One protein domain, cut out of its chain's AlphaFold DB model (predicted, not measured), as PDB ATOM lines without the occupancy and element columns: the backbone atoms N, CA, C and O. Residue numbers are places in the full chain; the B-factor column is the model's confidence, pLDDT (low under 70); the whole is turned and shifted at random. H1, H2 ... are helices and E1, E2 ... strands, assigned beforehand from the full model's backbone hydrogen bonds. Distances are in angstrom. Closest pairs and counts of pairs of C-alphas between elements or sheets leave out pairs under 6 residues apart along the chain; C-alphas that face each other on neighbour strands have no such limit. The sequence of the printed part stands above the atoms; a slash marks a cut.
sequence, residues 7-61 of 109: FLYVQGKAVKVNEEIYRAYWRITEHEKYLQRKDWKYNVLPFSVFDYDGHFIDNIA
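Overview. This is residues 7 to 61 of the 109 residues of the protein "Conserved domain protein" of Megasphaera sp. UPII 135-E (UniProt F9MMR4). One long helix, H1, makes an extended shaft, with a small two-strand hairpin, E1 and E2, folded beside its first turns and a tail with two very short helices, H2 and H3, beyond its other end. There is no compact core, and much of H1 stands free. The printed part has 55 residues, with named elements in the order E1, E2, H1, H2, H3; the sheet E1 - E2 is antiparallel and the class is mixed, helices and strands. The whole is extended, with a radius of gyration of the C-alphas of 17.5 A, and spans 51 by 25 by 15 A, a rod in outline.

Along the chain. E1 is residues 7 to 10, beginning at C-alpha 7 (207.204, 134.858, 94.775). E2 is residues 13 to 17, 12.5 A long. H1, residues 19 to 41, runs 32.3 A from C-alpha 19 (200.928, 133.947, 101.200) to C-alpha 41 (183.362, 140.469, 74.950). H2 is residues 47 to 50. H3 is residues 56 to 59, ending at C-alpha 59 (186.922, 163.678, 68.287).

Arrangement. E1 and E2 form a hairpin, antiparallel at 137 degrees, with N 8 and O 15 at 2.9 A and N 15 and O 8 at 2.8 A, within hydrogen-bond range. The closest C-alphas of E1 and H1, Leu 8 and Tyr 22, are 7.0 A apart. H1 touches no helix. H2 and H3 touch only at the corner; their closest C-alphas, Phe 50 and Phe 56, are 5.8 A apart. In H1 every O i to N i+4 pair is within hydrogen-bond range; H2 and H3 are too short for such a pair.

Size, cuts and confidence. The C-alphas farthest apart, Asn 18 and Ala 61, are 50.7 A apart. The printed part has no cut, and its four links are tight. Residues 9 to 14, 27 to 35 and 37 to 43 stand free. The mean pLDDT of the printed part is 90.4, and no printed residue is under 70.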
ATOM      1  N   PHE A   7     206.363 133.869  95.442       94.50
ATOM      2  CA  PHE A   7     207.204 134.858  94.775       94.50
ATOM      3  C   PHE A   7     206.358 135.784  93.901       94.50
ATOM      4  O   PHE A   7     205.423 135.334  93.237       94.50
ATOM      5  N   LEU A   8     206.707 137.069  93.882       94.06
ATOM      6  CA  LEU A   8     206.199 138.060  92.932       94.06
ATOM      7  C   LEU A   8     207.359 138.602  92.103       94.06
ATOM      8  O   LEU A   8     208.463 138.769  92.617       94.06
ATOM      9  N   TYR A   9     207.116 138.888  90.828       92.88
ATOM     10  CA  TYR A   9     208.131 139.451  89.945       92.88
ATOM     11  C   TYR A   9     207.968 140.964  89.862       92.88
ATOM     12  O   TYR A   9     206.950 141.458  89.386       92.88
ATOM     13  N   VAL A  10     208.988 141.698  90.298       91.06
ATOM     14  CA  VAL A  10     209.038 143.161  90.206       91.06
ATOM     15  C   VAL A  10     210.228 143.521  89.331       91.06
ATOM     16  O   VAL A  10     211.353 143.124  89.627       91.06
ATOM     17  N   GLN A  11     209.977 144.215  88.216       91.81
ATOM     18  CA  GLN A  11     211.013 144.567  87.229       91.81
ATOM     19  C   GLN A  11     211.854 143.352  86.773       91.81
ATOM     20  O   GLN A  11     213.073 143.429  86.637       91.81
ATOM     21  N   GLY A  12     211.207 142.195  86.597       91.56
ATOM     22  CA  GLY A  12     211.863 140.955  86.166       91.56
ATOM     23  C   GLY A  12     212.638 140.198  87.254       91.56
ATOM     24  O   GLY A  12     213.187 139.140  86.964       91.56
ATOM     25  N   LYS A  13     212.667 140.677  88.505       94.81
ATOM     26  CA  LYS A  13     213.322 139.987  89.631       94.81
ATOM     27  C   LYS A  13     212.299 139.311  90.538       94.81
ATOM     28  O   LYS A  13     211.298 139.926  90.897       94.81
ATOM     29  N   ALA A  14     212.570 138.066  90.936       94.31
ATOM     30  CA  ALA A  14     211.733 137.322  91.873       94.31
ATOM     31  C   ALA A  14     211.945 137.823  93.311       94.31
ATOM     32  O   ALA A  14     213.047 137.753  93.854       94.31
ATOM     33  N   VAL A  15     210.874 138.301  93.934       95.12
ATOM     34  CA  VAL A  15     210.833 138.755  95.325       95.12
ATOM     35  C   VAL A  15     210.004 137.759  96.123       95.12
ATOM     36  O   VAL A  15     208.839 137.520  95.805       95.12
ATOM     37  N   LYS A  16     210.601 137.164  97.159       95.06
ATOM     38  CA  LYS A  16     209.900 136.248  98.065       95.06
ATOM     39  C   LYS A  16     208.911 137.028  98.930       95.06
ATOM     40  O   LYS A  16     209.283 138.021  99.550       95.06
ATOM     41  N   VAL A  17     207.671 136.560  98.993       93.88
ATOM     42  CA  VAL A  17     206.582 137.181  99.758       93.88
ATOM     43  C   VAL A  17     205.868 136.148 100.628       93.88
ATOM     44  O   VAL A  17     206.059 134.939 100.479       93.88
ATOM     45  N   ASN A  18     205.044 136.622 101.561       94.25
ATOM     46  CA  ASN A  18     204.138 135.751 102.300       94.25
ATOM     47  C   ASN A  18     202.894 135.400 101.450       94.25
ATOM     48  O   ASN A  18     202.630 135.999 100.404       94.25
ATOM     49  N   GLU A  19     202.124 134.415 101.910       93.44
ATOM     50  CA  GLU A  19     200.928 133.947 101.200       93.44
ATOM     51  C   GLU A  19     199.848 135.029 101.067       93.44
ATOM     52  O   GLU A  19     199.186 135.124 100.034       93.44
ATOM     53  N   GLU A  20     199.668 135.850 102.100       93.12
ATOM     54  CA  GLU A  20     198.650 136.901 102.132       93.12
ATOM     55  C   GLU A  20     198.895 137.953 101.045       93.12
ATOM     56  O   GLU A  20     197.987 138.258 100.270       93.12
ATOM     57  N   ILE A  21     200.135 138.437 100.926       93.38
ATOM     58  CA  ILE A  21     200.555 139.398  99.897       93.38
ATOM     59  C   ILE A  21     200.413 138.774  98.509       93.38
ATOM     60  O   ILE A  21     199.879 139.411  97.601       93.38
ATOM     61  N   TYR A  22     200.829 137.516  98.344       94.44
ATOM     62  CA  TYR A  22     200.695 136.808  97.073       94.44
ATOM     63  C   TYR A  22     199.230 136.708  96.626       94.44
ATOM     64  O   TYR A  22     198.895 137.049  95.490       94.44
ATOM     65  N   ARG A  23     198.337 136.278  97.526       94.50
ATOM     66  CA  ARG A  23     196.902 136.156  97.238       94.50
ATOM     67  C   ARG A  23     196.254 137.511  96.973       94.50
ATOM     68  O   ARG A  23     195.402 137.591  96.092       94.50
ATOM     69  N   ALA A  24     196.631 138.552  97.714       95.38
ATOM     70  CA  ALA A  24     196.109 139.900  97.512       95.38
ATOM     71  C   ALA A  24     196.497 140.453  96.134       95.38
ATOM     72  O   ALA A  24     195.620 140.905  95.401       95.38
ATOM     73  N   TYR A  25     197.774 140.329  95.753       93.19
ATOM     74  CA  TYR A  25     198.269 140.745  94.441       93.19
ATOM     75  C   TYR A  25     197.495 140.058  93.310       93.19
ATOM     76  O   TYR A  25     196.848 140.719  92.501       93.19
ATOM     77  N   TRP A  26     197.467 138.721  93.311       93.38
ATOM     78  CA  TRP A  26     196.813 137.964  92.243       93.38
ATOM     79  C   TRP A  26     195.298 138.146  92.205       93.38
ATOM     80  O   TRP A  26     194.717 138.081  91.126       93.38
ATOM     81  N   ARG A  27     194.640 138.421  93.338       95.12
ATOM     82  CA  ARG A  27     193.208 138.755  93.349       95.12
ATOM     83  C   ARG A  27     192.929 140.016  92.533       95.12
ATOM     84  O   ARG A  27     191.975 140.022  91.762       95.12
ATOM     85  N   ILE A  28     193.748 141.054  92.702       93.38
ATOM     86  CA  ILE A  28     193.614 142.314  91.962       93.38
ATOM     87  C   ILE A  28     193.940 142.082  90.483       93.38
ATOM     88  O   ILE A  28     193.133 142.417  89.622       93.38
ATOM     89  N   THR A  29     195.067 141.425  90.191       93.19
ATOM     90  CA  THR A  29     195.503 141.141  88.815       93.19
ATOM     91  C   THR A  29     194.489 140.302  88.034       93.19
ATOM     92  O   THR A  29     194.190 140.591  86.879       93.19
ATOM     93  N   GLU A  30     193.928 139.256  88.644       93.75
ATOM     94  CA  GLU A  30     192.916 138.424  87.983       93.75
ATOM     95  C   GLU A  30     191.576 139.148  87.832       93.75
ATOM     96  O   GLU A  30     190.878 138.940  86.836       93.75
ATOM     97  N   HIS A  31     191.222 140.024  88.778       95.00
ATOM     98  CA  HIS A  31     190.041 140.872  88.649       95.00
ATOM     99  C   HIS A  31     190.171 141.843  87.469       95.00
ATOM    100  O   HIS A  31     189.256 141.933  86.654       95.00
ATOM    101  N   GLU A  32     191.324 142.491  87.315       93.12
ATOM    102  CA  GLU A  32     191.607 143.383  86.187       93.12
ATOM    103  C   GLU A  32     191.530 142.643  84.842       93.12
ATOM    104  O   GLU A  32     190.798 143.055  83.941       93.12
ATOM    105  N   LYS A  33     192.174 141.473  84.726       93.25
ATOM    106  CA  LYS A  33     192.068 140.615  83.528       93.25
ATOM    107  C   LYS A  33     190.636 140.174  83.235       93.25
ATOM    108  O   LYS A  33     190.269 139.934  82.084       93.25
ATOM    109  N   TYR A  34     189.827 139.949  84.266       94.19
ATOM    110  CA  TYR A  34     188.422 139.598  84.095       94.19
ATOM    111  C   TYR A  34     187.610 140.767  83.531       94.19
ATOM    112  O   TYR A  34     186.806 140.544  82.624       94.19
ATOM    113  N   LEU A  35     187.838 141.988  84.023       91.62
ATOM    114  CA  LEU A  35     187.209 143.193  83.486       91.62
ATOM    115  C   LEU A  35     187.605 143.409  82.022       91.62
ATOM    116  O   LEU A  35     186.719 143.482  81.180       91.62
ATOM    117  N   GLN A  36     188.896 143.321  81.685       88.38
ATOM    118  CA  GLN A  36     189.363 143.433  80.293       88.38
ATOM    119  C   GLN A  36     188.700 142.404  79.362       88.38
ATOM    120  O   GLN A  36     188.254 142.734  78.267       88.38
ATOM    121  N   ARG A  37     188.567 141.143  79.805       91.12
ATOM    122  CA  ARG A  37     187.853 140.111  79.031       91.12
ATOM    123  C   ARG A  37     186.376 140.441  78.828       91.12
ATOM    124  O   ARG A  37     185.821 140.098  77.785       91.12
ATOM    125  N   LYS A  38     185.723 141.057  79.817       91.75
ATOM    126  CA  LYS A  38     184.344 141.540  79.676       91.75
ATOM    127  C   LYS A  38     184.271 142.695  78.688       91.75
ATOM    128  O   LYS A  38     183.425 142.635  77.802       91.75
ATOM    129  N   ASP A  39     185.165 143.668  78.795       90.50
ATOM    130  CA  ASP A  39     185.201 144.821  77.897       90.50
ATOM    131  C   ASP A  39     185.370 144.363  76.445       90.50
ATOM    132  O   ASP A  39     184.585 144.758  75.588       90.50
ATOM    133  N   TRP A  40     186.277 143.415  76.179       86.06
ATOM    134  CA  TRP A  40     186.426 142.805  74.851       86.06
ATOM    135  C   TRP A  40     185.192 142.028  74.395       86.06
ATOM    136  O   TRP A  40     184.791 142.132  73.241       86.06
ATOM    137  N   LYS A  41     184.563 141.251  75.288       92.19
ATOM    138  CA  LYS A  41     183.362 140.469  74.950       92.19
ATOM    139  C   LYS A  41     182.188 141.362  74.546       92.19
ATOM    140  O   LYS A  41     181.410 140.982  73.676       92.19
ATOM    141  N   TYR A  42     182.034 142.499  75.214       92.00
ATOM    142  CA  TYR A  42     180.932 143.434  74.993       92.00
ATOM    143  C   TYR A  42     181.325 144.625  74.111       92.00
ATOM    144  O   TYR A  42     180.513 145.525  73.926       92.00
ATOM    145  N   ASN A  43     182.539 144.606  73.553       85.50
ATOM    146  CA  ASN A  43     183.106 145.657  72.714       85.50
ATOM    147  C   ASN A  43     182.980 147.059  73.344       85.50
ATOM    148  O   ASN A  43     182.634 148.031  72.675       85.50
ATOM    149  N   VAL A  44     183.217 147.142  74.657       87.25
ATOM    150  CA  VAL A  44     183.201 148.404  75.401       87.25
ATOM    151  C   VAL A  44     184.456 149.179  75.022       87.25
ATOM    152  O   VAL A  44     185.572 148.744  75.304       87.25
ATOM    153  N   LEU A  45     184.273 150.325  74.374       81.81
ATOM    154  CA  LEU A  45     185.362 151.234  74.036       81.81
ATOM    155  C   LEU A  45     185.519 152.260  75.164       81.81
ATOM    156  O   LEU A  45     184.571 153.004  75.431       81.81
ATOM    157  N   PRO A  46     186.676 152.319  75.849       81.81
ATOM    158  CA  PRO A  46     186.920 153.377  76.811       81.81
ATOM    159  C   PRO A  46     187.100 154.712  76.082       81.81
ATOM    160  O   PRO A  46     187.603 154.757  74.961       81.81
ATOM    161  N   PHE A  47     186.737 155.811  76.743       80.12
ATOM    162  CA  PHE A  47     186.846 157.159  76.173       80.12
ATOM    163  C   PHE A  47     188.268 157.519  75.728       80.12
ATOM    164  O   PHE A  47     188.433 158.241  74.753       80.12
ATOM    165  N   SER A  48     189.287 156.939  76.368       81.69
ATOM    166  CA  SER A  48     190.694 157.109  75.993       81.69
ATOM    167  C   SER A  48     191.025 156.629  74.580       81.69
ATOM    168  O   SER A  48     192.018 157.071  74.019       81.69
ATOM    169  N   VAL A  49     190.224 155.732  73.991       84.81
ATOM    170  CA  VAL A  49     190.408 155.335  72.588       84.81
ATOM    171  C   VAL A  49     190.142 156.511  71.663       84.81
ATOM    172  O   VAL A  49     190.782 156.586  70.637       84.81
ATOM    173  N   PHE A  50     189.255 157.439  72.018       86.44
ATOM    174  CA  PHE A  50     188.914 158.591  71.181       86.44
ATOM    175  C   PHE A  50     189.762 159.835  71.486       86.44
ATOM    176  O   PHE A  50     189.461 160.918  70.998       86.44
ATOM    177  N   ASP A  51     190.809 159.707  72.300       87.94
ATOM    178  CA  ASP A  51     191.694 160.810  72.679       87.94
ATOM    179  C   ASP A  51     193.059 160.657  71.989       87.94
ATOM    180  O   ASP A  51     194.047 160.234  72.591       87.94
ATOM    181  N   TYR A  52     193.093 160.910  70.676       84.31
ATOM    182  CA  TYR A  52     194.288 160.693  69.847       84.31
ATOM    183  C   TYR A  52     195.255 161.887  69.838       84.31
ATOM    184  O   TYR A  52     196.438 161.720  69.543       84.31
ATOM    185  N   ASP A  53     194.758 163.083  70.141       88.81
ATOM    186  CA  ASP A  53     195.450 164.367  70.002       88.81
ATOM    187  C   ASP A  53     195.336 165.262  71.252       88.81
ATOM    188  O   ASP A  53     195.804 166.400  71.242       88.81
ATOM    189  N   GLY A  54     194.757 164.747  72.343       85.94
ATOM    190  CA  GLY A  54     194.473 165.509  73.559       85.94
ATOM    191  C   GLY A  54     193.138 166.263  73.522       85.94
ATOM    192  O   GLY A  54     192.834 166.991  74.470       85.94
ATOM    193  N   HIS A  55     192.347 166.101  72.453       85.06
ATOM    194  CA  HIS A  55     191.072 166.782  72.225       85.06
ATOM    195  C   HIS A  55     189.898 165.793  72.101       85.06
ATOM    196  O   HIS A  55     189.153 165.778  71.125       85.06
ATOM    197  N   PHE A  56     189.679 164.982  73.143       86.62
ATOM    198  CA  PHE A  56     188.591 163.993  73.208       86.62
ATOM    199  C   PHE A  56     187.202 164.506  72.774       86.62
ATOM    200  O   PHE A  56     186.496 163.796  72.064       86.62
ATOM    201  N   ILE A  57     186.789 165.703  73.219       85.38
ATOM    202  CA  ILE A  57     185.439 166.238  72.948       85.38
ATOM    203  C   ILE A  57     185.230 166.443  71.448       85.38
ATOM    204  O   ILE A  57     184.185 166.061  70.924       85.38
ATOM    205  N   ASP A  58     186.230 167.002  70.774       86.94
ATOM    206  CA  ASP A  58     186.161 167.310  69.348       86.94
ATOM    207  C   ASP A  58     186.135 166.012  68.522       86.94
ATOM    208  O   ASP A  58     185.369 165.888  67.572       86.94
ATOM    209  N   ASN A  59     186.862 164.979  68.963       87.56
ATOM    210  CA  ASN A  59     186.922 163.678  68.287       87.56
ATOM    211  C   ASN A  59     185.604 162.880  68.305       87.56
ATOM    212  O   ASN A  59     185.450 161.943  67.517       87.56
ATOM    213  N   ILE A  60     184.673 163.198  69.209       87.56
ATOM    214  CA  ILE A  60     183.360 162.535  69.309       87.56
ATOM    215  C   ILE A  60     182.192 163.456  68.945       87.56
ATOM    216  O   ILE A  60     181.035 163.039  69.055       87.56
ATOM    217  N   ALA A  61     182.475 164.706  68.582       86.69
ATOM    218  CA  ALA A  61     181.450 165.687  68.283       86.69
ATOM    219  C   ALA A  61     180.650 165.275  67.037       86.69
ATOM    220  O   ALA A  61     181.200 164.833  66.029       86.69
TER     221      ALA A  61